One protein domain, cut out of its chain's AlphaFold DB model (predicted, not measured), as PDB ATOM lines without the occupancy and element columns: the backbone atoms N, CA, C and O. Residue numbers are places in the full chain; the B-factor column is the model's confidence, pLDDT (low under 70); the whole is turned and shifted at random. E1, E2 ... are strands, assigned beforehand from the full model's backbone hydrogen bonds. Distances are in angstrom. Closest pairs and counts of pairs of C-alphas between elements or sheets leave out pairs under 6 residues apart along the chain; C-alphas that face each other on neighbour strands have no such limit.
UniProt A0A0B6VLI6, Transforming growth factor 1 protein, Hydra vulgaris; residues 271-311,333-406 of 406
ATOM      1  N   ASN A 271      14.504 251.184  41.679       52.59
ATOM      2  CA  ASN A 271      15.717 251.553  42.437       52.59
ATOM      3  C   ASN A 271      16.043 250.630  43.627       52.59
ATOM      4  O   ASN A 271      16.791 251.003  44.527       52.59
ATOM      5  N   VAL A 272      15.473 249.425  43.680       65.88
ATOM      6  CA  VAL A 272      15.721 248.494  44.790       65.88
ATOM      7  C   VAL A 272      16.600 247.351  44.294       65.88
ATOM      8  O   VAL A 272      16.150 246.547  43.476       65.88
ATOM      9  N   GLY A 273      17.831 247.272  44.812       78.44
ATOM     10  CA  GLY A 273      18.772 246.190  44.510       78.44
ATOM     11  C   GLY A 273      18.216 244.792  44.817       78.44
ATOM     12  O   GLY A 273      17.251 244.640  45.574       78.44
ATOM     13  N   CYS A 274      18.822 243.764  44.213       85.06
ATOM     14  CA  CYS A 274      18.398 242.371  44.374       85.06
ATOM     15  C   CYS A 274      18.416 241.938  45.846       85.06
ATOM     16  O   CYS A 274      19.441 242.017  46.521       85.06
ATOM     17  N   ARG A 275      17.268 241.471  46.348       86.19
ATOM     18  CA  ARG A 275      17.095 241.065  47.745       86.19
ATOM     19  C   ARG A 275      16.106 239.920  47.909       86.19
ATOM     20  O   ARG A 275      15.207 239.710  47.095       86.19
ATOM     21  N   LYS A 276      16.232 239.218  49.033       89.62
ATOM     22  CA  LYS A 276      15.296 238.180  49.470       89.62
ATOM     23  C   LYS A 276      14.049 238.810  50.105       89.62
ATOM     24  O   LYS A 276      14.162 239.689  50.953       89.62
ATOM     25  N   LYS A 277      12.854 238.355  49.721       89.75
ATOM     26  CA  LYS A 277      11.556 238.787  50.272       89.75
ATOM     27  C   LYS A 277      10.730 237.579  50.705       89.75
ATOM     28  O   LYS A 277      10.806 236.526  50.082       89.75
ATOM     29  N   ASN A 278       9.916 237.740  51.747       91.06
ATOM     30  CA  ASN A 278       9.026 236.684  52.234       91.06
ATOM     31  C   ASN A 278       8.019 236.239  51.162       91.06
ATOM     32  O   ASN A 278       7.442 237.062  50.446       91.06
ATOM     33  N   MET A 279       7.793 234.931  51.106       88.44
ATOM     34  CA  MET A 279       6.800 234.262  50.275       88.44
ATOM     35  C   MET A 279       6.216 233.104  51.082       88.44
ATOM     36  O   MET A 279       6.753 231.997  51.106       88.44
ATOM     37  N   PHE A 280       5.129 233.389  51.795       89.00
ATOM     38  CA  PHE A 280       4.449 232.381  52.591       89.00
ATOM     39  C   PHE A 280       3.574 231.495  51.711       89.00
ATOM     40  O   PHE A 280       2.800 231.990  50.899       89.00
ATOM     41  N   PHE A 281       3.660 230.197  51.951       87.44
ATOM     42  CA  PHE A 281       2.878 229.164  51.298       87.44
ATOM     43  C   PHE A 281       2.100 228.392  52.354       87.44
ATOM     44  O   PHE A 281       2.653 228.050  53.401       87.44
ATOM     45  N   LYS A 282       0.820 228.132  52.098       90.56
ATOM     46  CA  LYS A 282      -0.026 227.278  52.932       90.56
ATOM     47  C   LYS A 282      -0.333 226.021  52.133       90.56
ATOM     48  O   LYS A 282      -0.968 226.104  51.092       90.56
ATOM     49  N   PHE A 283       0.099 224.868  52.624       87.94
ATOM     50  CA  PHE A 283      -0.026 223.608  51.883       87.94
ATOM     51  C   PHE A 283      -1.487 223.190  51.695       87.94
ATOM     52  O   PHE A 283      -1.848 222.666  50.652       87.94
ATOM     53  N   ARG A 284      -2.349 223.524  52.664       85.38
ATOM     54  CA  ARG A 284      -3.789 223.232  52.614       85.38
ATOM     55  C   ARG A 284      -4.524 223.934  51.467       85.38
ATOM     56  O   ARG A 284      -5.589 223.468  51.077       85.38
ATOM     57  N   ASP A 285      -3.978 225.027  50.940       86.12
ATOM     58  CA  ASP A 285      -4.621 225.796  49.869       86.12
ATOM     59  C   ASP A 285      -4.482 225.093  48.499       86.12
ATOM     60  O   ASP A 285      -5.070 225.541  47.517       86.12
ATOM     61  N   TYR A 286      -3.726 223.989  48.426       83.75
ATOM     62  CA  TYR A 286      -3.371 223.305  47.186       83.75
ATOM     63  C   TYR A 286      -3.574 221.788  47.299       83.75
ATOM     64  O   TYR A 286      -2.954 221.120  48.127       83.75
ATOM     65  N   SER A 287      -4.417 221.230  46.428       84.31
ATOM     66  CA  SER A 287      -4.773 219.801  46.408       84.31
ATOM     67  C   SER A 287      -3.576 218.870  46.208       84.31
ATOM     68  O   SER A 287      -3.530 217.785  46.786       84.31
ATOM     69  N   GLU A 288      -2.581 219.307  45.438       83.44
ATOM     70  CA  GLU A 288      -1.359 218.565  45.124       83.44
ATOM     71  C   GLU A 288      -0.492 218.315  46.364       83.44
ATOM     72  O   GLU A 288       0.323 217.398  46.369       83.44
ATOM     73  N   PHE A 289      -0.685 219.109  47.420       86.06
ATOM     74  CA  PHE A 289       0.018 218.984  48.695       86.06
ATOM     75  C   PHE A 289      -0.908 218.537  49.834       86.06
ATOM     76  O   PHE A 289      -0.579 218.703  51.009       86.06
ATOM     77  N   SER A 290      -2.070 217.961  49.507       83.88
ATOM     78  CA  SER A 290      -3.058 217.491  50.489       83.88
ATOM     79  C   SER A 290      -2.542 216.374  51.405       83.88
ATOM     80  O   SER A 290      -3.041 216.213  52.518       83.88
ATOM     81  N   ASN A 291      -1.516 215.639  50.974       88.19
ATOM     82  CA  ASN A 291      -0.831 214.611  51.757       88.19
ATOM     83  C   ASN A 291       0.202 215.175  52.753       88.19
ATOM     84  O   ASN A 291       0.678 214.429  53.613       88.19
ATOM     85  N   VAL A 292       0.553 216.465  52.665       91.00
ATOM     86  CA  VAL A 292       1.498 217.126  53.573       91.00
ATOM     87  C   VAL A 292       0.796 217.491  54.875       91.00
ATOM     88  O   VAL A 292      -0.054 218.378  54.935       91.00
ATOM     89  N   LEU A 293       1.193 216.827  55.956       92.12
ATOM     90  CA  LEU A 293       0.654 217.053  57.293       92.12
ATOM     91  C   LEU A 293       1.405 218.176  58.020       92.12
ATOM     92  O   LEU A 293       0.802 218.996  58.720       92.12
ATOM     93  N   ILE A 294       2.732 218.205  57.856       93.94
ATOM     94  CA  ILE A 294       3.633 219.215  58.416       93.94
ATOM     95  C   ILE A 294       4.683 219.564  57.357       93.94
ATOM     96  O   ILE A 294       5.225 218.656  56.732       93.94
ATOM     97  N   PRO A 295       5.024 220.844  57.182       94.19
ATOM     98  CA  PRO A 295       4.425 221.999  57.841       94.19
ATOM     99  C   PRO A 295       3.095 222.401  57.204       94.19
ATOM    100  O   PRO A 295       2.870 222.217  56.017       94.19
ATOM    101  N   LYS A 296       2.207 223.023  57.986       91.81
ATOM    102  CA  LYS A 296       0.938 223.565  57.454       91.81
ATOM    103  C   LYS A 296       1.149 224.856  56.657       91.81
ATOM    104  O   LYS A 296       0.394 225.165  55.735       91.81
ATOM    105  N   LYS A 297       2.175 225.623  57.032       92.50
ATOM    106  CA  LYS A 297       2.588 226.881  56.405       92.50
ATOM    107  C   LYS A 297       4.107 226.999  56.477       92.50
ATOM    108  O   LYS A 297       4.679 226.742  57.532       92.50
ATOM    109  N   ALA A 298       4.732 227.453  55.398       93.12
ATOM    110  CA  ALA A 298       6.170 227.704  55.332       93.12
ATOM    111  C   ALA A 298       6.472 229.009  54.591       93.12
ATOM    112  O   ALA A 298       5.620 229.537  53.875       93.12
ATOM    113  N   ASN A 299       7.671 229.554  54.787       92.69
ATOM    114  CA  ASN A 299       8.165 230.701  54.032       92.69
ATOM    115  C   ASN A 299       9.267 230.223  53.091       92.69
ATOM    116  O   ASN A 299      10.371 229.937  53.538       92.69
ATOM    117  N   PHE A 300       8.965 230.153  51.802       90.38
ATOM    118  CA  PHE A 300       9.941 229.732  50.797       90.38
ATOM    119  C   PHE A 300      10.892 230.855  50.396       90.38
ATOM    120  O   PHE A 300      11.955 230.598  49.833       90.38
ATOM    121  N   TYR A 301      10.520 232.091  50.740       89.00
ATOM    122  CA  TYR A 301      11.126 233.318  50.253       89.00
ATOM    123  C   TYR A 301      11.158 233.386  48.715       89.00
ATOM    124  O   TYR A 301      10.847 232.447  47.990       89.00
ATOM    125  N   ARG A 302      11.478 234.561  48.190       87.38
ATOM    126  CA  ARG A 302      11.696 234.782  46.761       87.38
ATOM    127  C   ARG A 302      12.685 235.912  46.554       87.38
ATOM    128  O   ARG A 302      12.751 236.833  47.370       87.38
ATOM    129  N   CYS A 303      13.407 235.864  45.447       86.06
ATOM    130  CA  CYS A 303      14.310 236.934  45.053       86.06
ATOM    131  C   CYS A 303      13.549 237.999  44.265       86.06
ATOM    132  O   CYS A 303      12.757 237.683  43.378       86.06
ATOM    133  N   VAL A 304      13.724 239.261  44.653       84.69
ATOM    134  CA  VAL A 304      13.077 240.419  44.029       84.69
ATOM    135  C   VAL A 304      14.051 241.575  43.935       84.69
ATOM    136  O   VAL A 304      14.878 241.767  44.821       84.69
ATOM    137  N   GLY A 305      13.878 242.404  42.917       78.94
ATOM    138  CA  GLY A 305      14.667 243.613  42.729       78.94
ATOM    139  C   GLY A 305      15.204 243.702  41.315       78.94
ATOM    140  O   GLY A 305      15.180 242.731  40.557       78.94
ATOM    141  N   SER A 306      15.660 244.896  40.976       72.12
ATOM    142  CA  SER A 306      16.370 245.168  39.739       72.12
ATOM    143  C   SER A 306      17.861 244.990  39.976       72.12
ATOM    144  O   SER A 306      18.402 245.484  40.969       72.12
ATOM    145  N   CYS A 307      18.530 244.316  39.054       69.31
ATOM    146  CA  CYS A 307      19.977 244.234  39.051       69.31
ATOM    147  C   CYS A 307      20.497 245.292  38.079       69.31
ATOM    148  O   CYS A 307      20.111 245.315  36.911       69.31
ATOM    149  N   THR A 308      21.350 246.189  38.557       65.06
ATOM    150  CA  THR A 308      22.069 247.117  37.686       65.06
ATOM    151  C   THR A 308      23.370 246.465  37.255       65.06
ATOM    152  O   THR A 308      24.067 245.862  38.072       65.06
ATOM    153  N   ILE A 309      23.718 246.594  35.979       54.94
ATOM    154  CA  ILE A 309      25.039 246.196  35.498       54.94
ATOM    155  C   ILE A 309      26.065 247.101  36.215       54.94
ATOM    156  O   ILE A 309      25.829 248.309  36.277       54.94
ATOM    157  N   PRO A 310      27.167 246.576  36.788       49.38
ATOM    158  CA  PRO A 310      28.089 247.334  37.649       49.38
ATOM    159  C   PRO A 310      28.860 248.483  36.965       49.38
ATOM    160  O   PRO A 310      29.748 249.076  37.574       49.38
ATOM    161  N   PHE A 311      28.510 248.865  35.739       47.88
ATOM    162  CA  PHE A 311      29.090 250.002  35.026       47.88
ATOM    163  C   PHE A 311      28.412 251.322  35.432       47.88
ATOM    164  O   PHE A 311      27.881 252.065  34.611       47.88
ATOM    165  N   GLN A 333      26.615 247.050  16.382       45.28
ATOM    166  CA  GLN A 333      26.586 246.361  15.096       45.28
ATOM    167  C   GLN A 333      25.224 245.677  14.930       45.28
ATOM    168  O   GLN A 333      24.800 244.874  15.763       45.28
ATOM    169  N   LYS A 334      24.516 246.030  13.850       41.19
ATOM    170  CA  LYS A 334      23.240 245.420  13.462       41.19
ATOM    171  C   LYS A 334      23.442 243.906  13.322       41.19
ATOM    172  O   LYS A 334      23.997 243.457  12.330       41.19
ATOM    173  N   GLY A 335      23.021 243.139  14.328       41.91
ATOM    174  CA  GLY A 335      23.127 241.676  14.336       41.91
ATOM    175  C   GLY A 335      23.505 241.063  15.687       41.91
ATOM    176  O   GLY A 335      23.165 239.908  15.933       41.91
ATOM    177  N   VAL A 336      24.128 241.820  16.598       45.72
ATOM    178  CA  VAL A 336      24.454 241.317  17.942       45.72
ATOM    179  C   VAL A 336      23.252 241.525  18.865       45.72
ATOM    180  O   VAL A 336      22.868 242.652  19.173       45.72
ATOM    181  N   LYS A 337      22.614 240.426  19.287       42.28
ATOM    182  CA  LYS A 337      21.528 240.477  20.278       42.28
ATOM    183  C   LYS A 337      22.079 241.037  21.598       42.28
ATOM    184  O   LYS A 337      23.166 240.629  22.005       42.28
ATOM    185  N   PRO A 338      21.356 241.949  22.276       45.31
ATOM    186  CA  PRO A 338      21.834 242.548  23.515       45.31
ATOM    187  C   PRO A 338      22.133 241.470  24.562       45.31
ATOM    188  O   PRO A 338      21.359 240.527  24.736       45.31
ATOM    189  N   MET A 339      23.249 241.645  25.276       49.62
ATOM    190  CA  MET A 339      23.578 240.877  26.475       49.62
ATOM    191  C   MET A 339      22.386 240.935  27.439       49.62
ATOM    192  O   MET A 339      21.845 242.014  27.697       49.62
ATOM    193  N   HIS A 340      21.924 239.783  27.930       55.50
ATOM    194  CA  HIS A 340      20.738 239.741  28.784       55.50
ATOM    195  C   HIS A 340      20.971 240.569  30.053       55.50
ATOM    196  O   HIS A 340      21.998 240.419  30.718       55.50
ATOM    197  N   LEU A 341      20.008 241.433  30.399       59.09
ATOM    198  CA  LEU A 341      20.071 242.198  31.643       59.09
ATOM    199  C   LEU A 341      20.171 241.234  32.839       59.09
ATOM    200  O   LEU A 341      19.498 240.196  32.836       59.09
ATOM    201  N   PRO A 342      20.973 241.565  33.868       67.00
ATOM    202  CA  PRO A 342      21.097 240.718  35.041       67.00
ATOM    203  C   PRO A 342      19.734 240.507  35.704       67.00
ATOM    204  O   PRO A 342      18.953 241.443  35.881       67.00
ATOM    205  N   THR A 343      19.457 239.266  36.099       75.94
ATOM    206  CA  THR A 343      18.211 238.887  36.776       75.94
ATOM    207  C   THR A 343      18.472 238.589  38.247       75.94
ATOM    208  O   THR A 343      19.519 238.052  38.611       75.94
ATOM    209  N   CYS A 344      17.532 238.971  39.113       83.31
ATOM    210  CA  CYS A 344      17.611 238.673  40.540       83.31
ATOM    211  C   CYS A 344      17.097 237.250  40.778       83.31
ATOM    212  O   CYS A 344      15.894 237.002  40.682       83.31
ATOM    213  N   SER A 345      18.008 236.329  41.088       84.31
ATOM    214  CA  SER A 345      17.722 234.895  41.173       84.31
ATOM    215  C   SER A 345      18.273 234.287  42.467       84.31
ATOM    216  O   SER A 345      19.241 234.811  43.028       84.31
ATOM    217  N   PRO A 346      17.674 233.194  42.977       86.00
ATOM    218  CA  PRO A 346      18.238 232.451  44.099       86.00
ATOM    219  C   PRO A 346      19.641 231.955  43.760       86.00
ATOM    220  O   PRO A 346      19.833 231.330  42.720       86.00
ATOM    221  N   SER A 347      20.609 232.234  44.629       85.69
ATOM    222  CA  SER A 347      21.976 231.714  44.500       85.69
ATOM    223  C   SER A 347      22.199 230.462  45.333       85.69
ATOM    224  O   SER A 347      23.000 229.607  44.968       85.69
ATOM    225  N   SER A 348      21.472 230.334  46.441       87.94
ATOM    226  CA  SER A 348      21.480 229.142  47.277       87.94
ATOM    227  C   SER A 348      20.078 228.813  47.770       87.94
ATOM    228  O   SER A 348      19.246 229.695  48.027       87.94
ATOM    229  N   LEU A 349      19.834 227.512  47.890       89.44
ATOM    230  CA  LEU A 349      18.609 226.932  48.404       89.44
ATOM    231  C   LEU A 349      18.970 226.037  49.591       89.44
ATOM    232  O   LEU A 349      20.024 225.402  49.611       89.44
ATOM    233  N   LYS A 350      18.097 226.008  50.593       91.19
ATOM    234  CA  LYS A 350      18.205 225.148  51.766       91.19
ATOM    235  C   LYS A 350      17.147 224.046  51.717       91.19
ATOM    236  O   LYS A 350      16.031 224.296  51.247       91.19
ATOM    237  N   PRO A 351      17.476 222.850  52.225       92.19
ATOM    238  CA  PRO A 351      16.507 221.780  52.379       92.19
ATOM    239  C   PRO A 351      15.455 222.114  53.443       92.19
ATOM    240  O   PRO A 351      15.646 222.995  54.285       92.19
ATOM    241  N   MET A 352      14.336 221.396  53.402       92.81
ATOM    242  CA  MET A 352      13.194 221.603  54.290       92.81
ATOM    243  C   MET A 352      12.537 220.272  54.656       92.81
ATOM    244  O   MET A 352      12.205 219.481  53.776       92.81
ATOM    245  N   LYS A 353      12.305 220.036  55.949       94.56
ATOM    246  CA  LYS A 353      11.707 218.792  56.456       94.56
ATOM    247  C   LYS A 353      10.189 218.833  56.407       94.56
ATOM    248  O   LYS A 353       9.563 219.862  56.676       94.56
ATOM    249  N   TYR A 354       9.592 217.674  56.174       94.31
ATOM    250  CA  TYR A 354       8.145 217.510  56.130       94.31
ATOM    251  C   TYR A 354       7.696 216.222  56.826       94.31
ATOM    252  O   TYR A 354       8.483 215.291  57.008       94.31
ATOM    253  N   ILE A 355       6.407 216.162  57.162       94.81
ATOM    254  CA  ILE A 355       5.673 214.930  57.449       94.81
ATOM    255  C   ILE A 355       4.567 214.786  56.410       94.81
ATOM    256  O   ILE A 355       3.733 215.683  56.282       94.81
ATOM    257  N   ILE A 356       4.530 213.652  55.712       91.88
ATOM    258  CA  ILE A 356       3.441 213.292  54.796       91.88
ATOM    259  C   ILE A 356       2.734 212.011  55.235       91.88
ATOM    260  O   ILE A 356       3.329 211.166  55.911       91.88
ATOM    261  N   PHE A 357       1.479 211.857  54.819       89.69
ATOM    262  CA  PHE A 357       0.773 210.578  54.830       89.69
ATOM    263  C   PHE A 357       0.593 210.079  53.399       89.69
ATOM    264  O   PHE A 357      -0.089 210.714  52.600       89.69
ATOM    265  N   GLU A 358       1.185 208.938  53.073       84.44
ATOM    266  CA  GLU A 358       1.103 208.351  51.736       84.44
ATOM    267  C   GLU A 358       1.189 206.830  51.849       84.44
ATOM    268  O   GLU A 358       1.957 206.327  52.664       84.44
ATOM    269  N   ASN A 359       0.427 206.087  51.040       81.94
ATOM    270  CA  ASN A 359       0.464 204.619  51.011       81.94
ATOM    271  C   ASN A 359       0.306 203.977  52.404       81.94
ATOM    272  O   ASN A 359       1.070 203.085  52.771       81.94
ATOM    273  N   GLU A 360      -0.653 204.474  53.195       80.44
ATOM    274  CA  GLU A 360      -0.962 203.987  54.551       80.44
ATOM    275  C   GLU A 360       0.196 204.099  55.564       80.44
ATOM    276  O   GLU A 360       0.186 203.445  56.608       80.44
ATOM    277  N   LYS A 361       1.194 204.950  55.298       86.25
ATOM    278  CA  LYS A 361       2.298 205.239  56.222       86.25
ATOM    279  C   LYS A 361       2.458 206.737  56.448       86.25
ATOM    280  O   LYS A 361       2.202 207.556  55.567       86.25
ATOM    281  N   VAL A 362       2.952 207.088  57.632       91.69
ATOM    282  CA  VAL A 362       3.428 208.445  57.931       91.69
ATOM    283  C   VAL A 362       4.931 208.487  57.677       91.69
ATOM    284  O   VAL A 362       5.660 207.657  58.216       91.69
ATOM    285  N   LYS A 363       5.417 209.439  56.878       92.06
ATOM    286  CA  LYS A 363       6.842 209.583  56.535       92.06
ATOM    287  C   LYS A 363       7.354 210.961  56.942       92.06
ATOM    288  O   LYS A 363       6.767 211.964  56.551       92.06
ATOM    289  N   ILE A 364       8.465 210.998  57.676       94.75
ATOM    290  CA  ILE A 364       9.325 212.175  57.822       94.75
ATOM    291  C   ILE A 364      10.378 212.109  56.722       94.75
ATOM    292  O   ILE A 364      11.144 211.143  56.642       94.75
ATOM    293  N   GLY A 365      10.420 213.140  55.893       93.06
ATOM    294  CA  GLY A 365      11.403 213.285  54.828       93.06
ATOM    295  C   GLY A 365      11.904 214.716  54.730       93.06
ATOM    296  O   GLY A 365      11.587 215.565  55.566       93.06
ATOM    297  N   SER A 366      12.720 214.970  53.714       92.44
ATOM    298  CA  SER A 366      13.252 216.293  53.415       92.44
ATOM    299  C   SER A 366      13.122 216.560  51.931       92.44
ATOM    300  O   SER A 366      13.422 215.693  51.114       92.44
ATOM    301  N   TRP A 367      12.689 217.767  51.601       91.25
ATOM    302  CA  TRP A 367      12.795 218.299  50.261       91.25
ATOM    303  C   TRP A 367      14.126 219.007  50.097       91.25
ATOM    304  O   TRP A 367      14.450 219.910  50.872       91.25
ATOM    305  N   ASP A 368      14.871 218.609  49.077       88.69
ATOM    306  CA  ASP A 368      16.101 219.280  48.686       88.69
ATOM    307  C   ASP A 368      15.772 220.578  47.945       88.69
ATOM    308  O   ASP A 368      14.742 220.686  47.270       88.69
ATOM    309  N   ASP A 369      16.663 221.563  48.068       87.38
ATOM    310  CA  ASP A 369      16.596 222.831  47.336       87.38
ATOM    311  C   ASP A 369      15.244 223.567  47.465       87.38
ATOM    312  O   ASP A 369      14.747 224.180  46.520       87.38
ATOM    313  N   ALA A 370      14.622 223.499  48.644       88.25
ATOM    314  CA  ALA A 370      13.254 223.958  48.841       88.25
ATOM    315  C   ALA A 370      13.159 225.467  49.126       88.25
ATOM    316  O   ALA A 370      12.351 226.162  48.514       88.25
ATOM    317  N   VAL A 371      13.963 225.986  50.059       90.31
ATOM    318  CA  VAL A 371      13.808 227.340  50.626       90.31
ATOM    319  C   VAL A 371      14.947 228.251  50.181       90.31
ATOM    320  O   VAL A 371      16.111 227.910  50.353       90.31
ATOM    321  N   VAL A 372      14.645 229.450  49.677       90.25
ATOM    322  CA  VAL A 372      15.681 230.419  49.278       90.25
ATOM    323  C   VAL A 372      16.451 230.921  50.497       90.25
ATOM    324  O   VAL A 372      15.912 231.622  51.358       90.25
ATOM    325  N   SER A 373      17.748 230.615  50.546       90.62
ATOM    326  CA  SER A 373      18.658 231.167  51.549       90.62
ATOM    327  C   SER A 373      19.233 232.502  51.112       90.62
ATOM    328  O   SER A 373      19.186 233.453  51.899       90.62
ATOM    329  N   GLU A 374      19.700 232.605  49.870       89.00
ATOM    330  CA  GLU A 374      20.360 233.802  49.343       89.00
ATOM    331  C   GLU A 374      19.905 234.139  47.918       89.00
ATOM    332  O   GLU A 374      19.474 233.271  47.159       89.00
ATOM    333  N   CYS A 375      19.999 235.424  47.568       87.50
ATOM    334  CA  CYS A 375      19.610 235.974  46.270       87.50
ATOM    335  C   CYS A 375      20.761 236.774  45.683       87.50
ATOM    336  O   CYS A 375      21.226 237.699  46.349       87.50
ATOM    337  N   TRP A 376      21.163 236.481  44.446       83.81
ATOM    338  CA  TRP A 376      22.216 237.211  43.739       83.81
ATOM    339  C   TRP A 376      21.728 237.758  42.394       83.81
ATOM    340  O   TRP A 376      20.718 237.327  41.834       83.81
ATOM    341  N   SER A 377      22.486 238.726  41.882       79.19
ATOM    342  CA  SER A 377      22.337 239.226  40.518       79.19
ATOM    343  C   SER A 377      23.119 238.314  39.583       79.19
ATOM    344  O   SER A 377      24.336 238.223  39.725       79.19
ATOM    345  N   ILE A 378      22.437 237.643  38.655       67.38
ATOM    346  CA  ILE A 378      23.072 236.752  37.678       67.38
ATOM    347  C   ILE A 378      22.951 237.378  36.292       67.38
ATOM    348  O   ILE A 378      21.839 237.634  35.825       67.38
ATOM    349  N   THR A 379      24.088 237.582  35.629       61.28
ATOM    350  CA  THR A 379      24.164 237.924  34.203       61.28
ATOM    351  C   THR A 379      24.551 236.678  33.420       61.28
ATOM    352  O   THR A 379      25.523 236.017  33.779       61.28
ATOM    353  N   ILE A 380      23.812 236.357  32.359       56.59
ATOM    354  CA  ILE A 380      24.193 235.302  31.414       56.59
ATOM    355  C   ILE A 380      24.867 235.996  30.232       56.59
ATOM    356  O   ILE A 380      24.205 236.714  29.480       56.59
ATOM    357  N   ILE A 381      26.179 235.811  30.101       52.28
ATOM    358  CA  ILE A 381      26.952 236.319  28.968       52.28
ATOM    359  C   ILE A 381      27.017 235.206  27.925       52.28
ATOM    360  O   ILE A 381      27.539 234.127  28.193       52.28
ATOM    361  N   PHE A 382      26.469 235.462  26.738       47.75
ATOM    362  CA  PHE A 382      26.685 234.604  25.578       47.75
ATOM    363  C   PHE A 382      27.903 235.134  24.826       47.75
ATOM    364  O   PHE A 382      27.839 236.209  24.233       47.75
ATOM    365  N   MET A 383      29.015 234.400  24.868       43.41
ATOM    366  CA  MET A 383      30.154 234.673  23.994       43.41
ATOM    367  C   MET A 383      29.991 233.874  22.704       43.41
ATOM    368  O   MET A 383      29.963 232.646  22.728       43.41
ATOM    369  N   PHE A 384      29.892 234.581  21.581       44.00
ATOM    370  CA  PHE A 384      29.979 233.987  20.253       44.00
ATOM    371  C   PHE A 384      31.442 234.049  19.809       44.00
ATOM    372  O   PHE A 384      31.963 235.134  19.558       44.00
ATOM    373  N   ILE A 385      32.118 232.899  19.749       44.34
ATOM    374  CA  ILE A 385      33.451 232.800  19.146       44.34
ATOM    375  C   ILE A 385      33.243 232.380  17.696       44.34
ATOM    376  O   ILE A 385      32.739 231.290  17.434       44.34
ATOM    377  N   ASN A 386      33.599 233.265  16.767       38.22
ATOM    378  CA  ASN A 386      33.538 232.982  15.342       38.22
ATOM    379  C   ASN A 386      34.887 232.386  14.921       38.22
ATOM    380  O   ASN A 386      35.880 233.106  14.843       38.22
ATOM    381  N   HIS A 387      34.935 231.074  14.698       39.94
ATOM    382  CA  HIS A 387      36.084 230.410  14.086       39.94
ATOM    383  C   HIS A 387      35.557 229.592  12.905       39.94
ATOM    384  O   HIS A 387      34.819 228.631  13.107       39.94
ATOM    385  N   ASN A 388      35.903 230.007  11.681       43.03
ATOM    386  CA  ASN A 388      35.575 229.329  10.419       43.03
ATOM    387  C   ASN A 388      34.090 228.931  10.267       43.03
ATOM    388  O   ASN A 388      33.787 227.753  10.111       43.03
ATOM    389  N   ASP A 389      33.173 229.900  10.341       44.22
ATOM    390  CA  ASP A 389      31.730 229.727  10.073       44.22
ATOM    391  C   ASP A 389      30.982 228.676  10.925       44.22
ATOM    392  O   ASP A 389      29.832 228.336  10.642       44.22
ATOM    393  N   VAL A 390      31.575 228.213  12.032       38.38
ATOM    394  CA  VAL A 390      30.911 227.346  13.015       38.38
ATOM    395  C   VAL A 390      30.647 228.132  14.300       38.38
ATOM    396  O   VAL A 390      31.565 228.520  15.023       38.38
ATOM    397  N   ILE A 391      29.366 228.362  14.604       39.16
ATOM    398  CA  ILE A 391      28.934 229.034  15.835       39.16
ATOM    399  C   ILE A 391      28.980 228.036  16.998       39.16
ATOM    400  O   ILE A 391      28.097 227.188  17.134       39.16
ATOM    401  N   TYR A 392      29.971 228.172  17.879       39.41
ATOM    402  CA  TYR A 392      30.002 227.443  19.148       39.41
ATOM    403  C   TYR A 392      29.252 228.227  20.235       39.41
ATOM    404  O   TYR A 392      29.658 229.320  20.630       39.41
ATOM    405  N   LEU A 393      28.156 227.660  20.745       36.28
ATOM    406  CA  LEU A 393      27.462 228.147  21.941       36.28
ATOM    407  C   LEU A 393      28.208 227.652  23.188       36.28
ATOM    408  O   LEU A 393      27.968 226.545  23.665       36.28
ATOM    409  N   PHE A 394      29.105 228.473  23.736       37.53
ATOM    410  CA  PHE A 394      29.674 228.220  25.061       37.53
ATOM    411  C   PHE A 394      28.796 228.864  26.136       37.53
ATOM    412  O   PHE A 394      28.677 230.084  26.227       37.53
ATOM    413  N   GLN A 395      28.175 228.033  26.971       33.81
ATOM    414  CA  GLN A 395      27.457 228.475  28.163       33.81
ATOM    415  C   GLN A 395      28.425 228.478  29.349       33.81
ATOM    416  O   GLN A 395      28.554 227.448  29.992       33.81
ATOM    417  N   TYR A 396      29.090 229.595  29.670       38.47
ATOM    418  CA  TYR A 396      29.791 229.720  30.959       38.47
ATOM    419  C   TYR A 396      29.940 231.161  31.469       38.47
ATOM    420  O   TYR A 396      30.092 232.103  30.699       38.47
ATOM    421  N   MET A 397      29.978 231.247  32.808       33.75
ATOM    422  CA  MET A 397      30.262 232.378  33.711       33.75
ATOM    423  C   MET A 397      29.058 233.151  34.270       33.75
ATOM    424  O   MET A 397      28.617 234.177  33.762       33.75
ATOM    425  N   SER A 398      28.594 232.684  35.431       32.66
ATOM    426  CA  SER A 398      27.793 233.438  36.396       32.66
ATOM    427  C   SER A 398      28.672 234.444  37.151       32.66
ATOM    428  O   SER A 398      29.330 234.088  38.130       32.66
ATOM    429  N   ILE A 399      28.676 235.713  36.730       41.03
ATOM    430  CA  ILE A 399      29.290 236.797  37.514       41.03
ATOM    431  C   ILE A 399      28.366 237.099  38.694       41.03
ATOM    432  O   ILE A 399      27.270 237.629  38.522       41.03
ATOM    433  N   SER A 400      28.804 236.732  39.894       37.09
ATOM    434  CA  SER A 400      28.048 236.916  41.131       37.09
ATOM    435  C   SER A 400      28.466 238.220  41.808       37.09
ATOM    436  O   SER A 400      29.458 238.260  42.530       37.09
ATOM    437  N   CYS A 401      27.723 239.306  41.589       40.53
ATOM    438  CA  CYS A 401      27.942 240.551  42.333       40.53
ATOM    439  C   CYS A 401      27.120 240.540  43.629       40.53
ATOM    440  O   CYS A 401      25.910 240.788  43.615       40.53
ATOM    441  N   LYS A 402      27.778 240.273  44.764       36.16
ATOM    442  CA  LYS A 402      27.203 240.457  46.104       36.16
ATOM    443  C   LYS A 402      27.267 241.947  46.454       36.16
ATOM    444  O   LYS A 402      28.300 242.437  46.888       36.16
ATOM    445  N   TYR A 403      26.176 242.679  46.233       38.00
ATOM    446  CA  TYR A 403      26.046 244.047  46.742       38.00
ATOM    447  C   TYR A 403      25.541 243.996  48.185       38.00
ATOM    448  O   TYR A 403      24.347 243.836  48.434       38.00
ATOM    449  N   THR A 404      26.453 244.114  49.145       26.86
ATOM    450  CA  THR A 404      26.118 244.555  50.502       26.86
ATOM    451  C   THR A 404      26.034 246.077  50.473       26.86
ATOM    452  O   THR A 404      27.055 246.751  50.376       26.86
ATOM    453  N   LEU A 405      24.814 246.612  50.484       26.97
ATOM    454  CA  LEU A 405      24.589 248.017  50.818       26.97
ATOM    455  C   LEU A 405      24.848 248.156  52.325       26.97
ATOM    456  O   LEU A 405      24.030 247.678  53.110       26.97
ATOM    457  N   ASN A 406      26.001 248.722  52.692       25.67
ATOM    458  CA  ASN A 406      26.202 249.344  54.003       25.67
ATOM    459  C   ASN A 406      25.636 250.760  53.972       25.67
ATOM    460  O   ASN A 406      25.859 251.438  52.940       25.67
TER     461      ASN A 406
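What this domain is: This is residues 271 to 311 and 333 to 406 of the 406 residues of the protein "Transforming growth factor 1 protein" of Hydra vulgaris (UniProt A0A0B6VLI6). A long, bent hairpin of E6 and E7 runs through much of the domain, and a narrower ribbon of short strands, E1 and E2 paired with E5 and E4, packs along part of it where E1 and E5 come near Cys 375. Short E3 joins the hairpin beside E6; beyond the end of E7, E8 and E9 fold back on each other, and the chain returns to E10 beside E7. The printed part has 115 residues with ten named strands, E1 to E10 in order along the chain, and no named helix; the class is all strand. The largest sheet has the order E3, E6, E7, E10, with E3 and E6, and E6 and E7, antiparallel. The whole is only just extended, close to loose, with a radius of gyration of the C-alphas of 20.3 A, and only just flat, spanning 62 by 41 by 20 A.

Where its parts are: E6, residues 343 to 358, is 38.1 A long and starts at C-alpha 343 (18.211, 238.887, 36.776). E7, residues 361 to 379, is the longest strand, 45.1 A, and ends at C-alpha 379 (24.164, 237.924, 34.203). In the same sheet are E3, residues 292 to 294, and E10, residues 399 to 401. E1 is residues 275 to 277, starting at C-alpha 275 (17.095, 241.065, 47.745); E2 is 280 to 282, E4 297 to 299 and E5 302 to 304. E8, residues 383 to 387, is 12.3 A long, and E9, residues 390 to 394, is 12.1 A.

How they stand to each other: E6 and E7 form a hairpin, with N 352 and O 367 at 2.9 A and N 343 and O 378 at 2.9 A, within hydrogen-bond range. E6 bends by 69 degrees at residue 355 and E7 by 67 degrees at residue 376; their sheet is twisted. Edge strand E3 is antiparallel to E6, with N 293 and O 355 at 2.8 A. Edge strand E10 and E7 meet only at a point. E1 and E5 are antiparallel at 131 degrees, with N 277 and O 302 at 2.8 A. The closest C-alphas of E5 and E7, Cys 303 and Cys 375, are 5.5 A apart; those of E1 and E7, Lys 276 and Cys 375, are 5.8 A apart. E2 and E4 are antiparallel at 158 degrees, with N 281 and O 298 at 2.8 A. E8 and E9 meet only at a point, and E9 is apart from E7.

The domain as a whole: The farthest C-alphas, Gln 333 and Glu 360, are 64.1 A apart. Residues 312 to 332 are not printed, and C-alphas 311 and 333 are 20.4 A apart across this cut, between E5 and E6. Of the links printed whole, none is long. Mean pLDDT of the printed part is 70.9; 46 residues are under 70, among them 333 to 342 and 378 to 406.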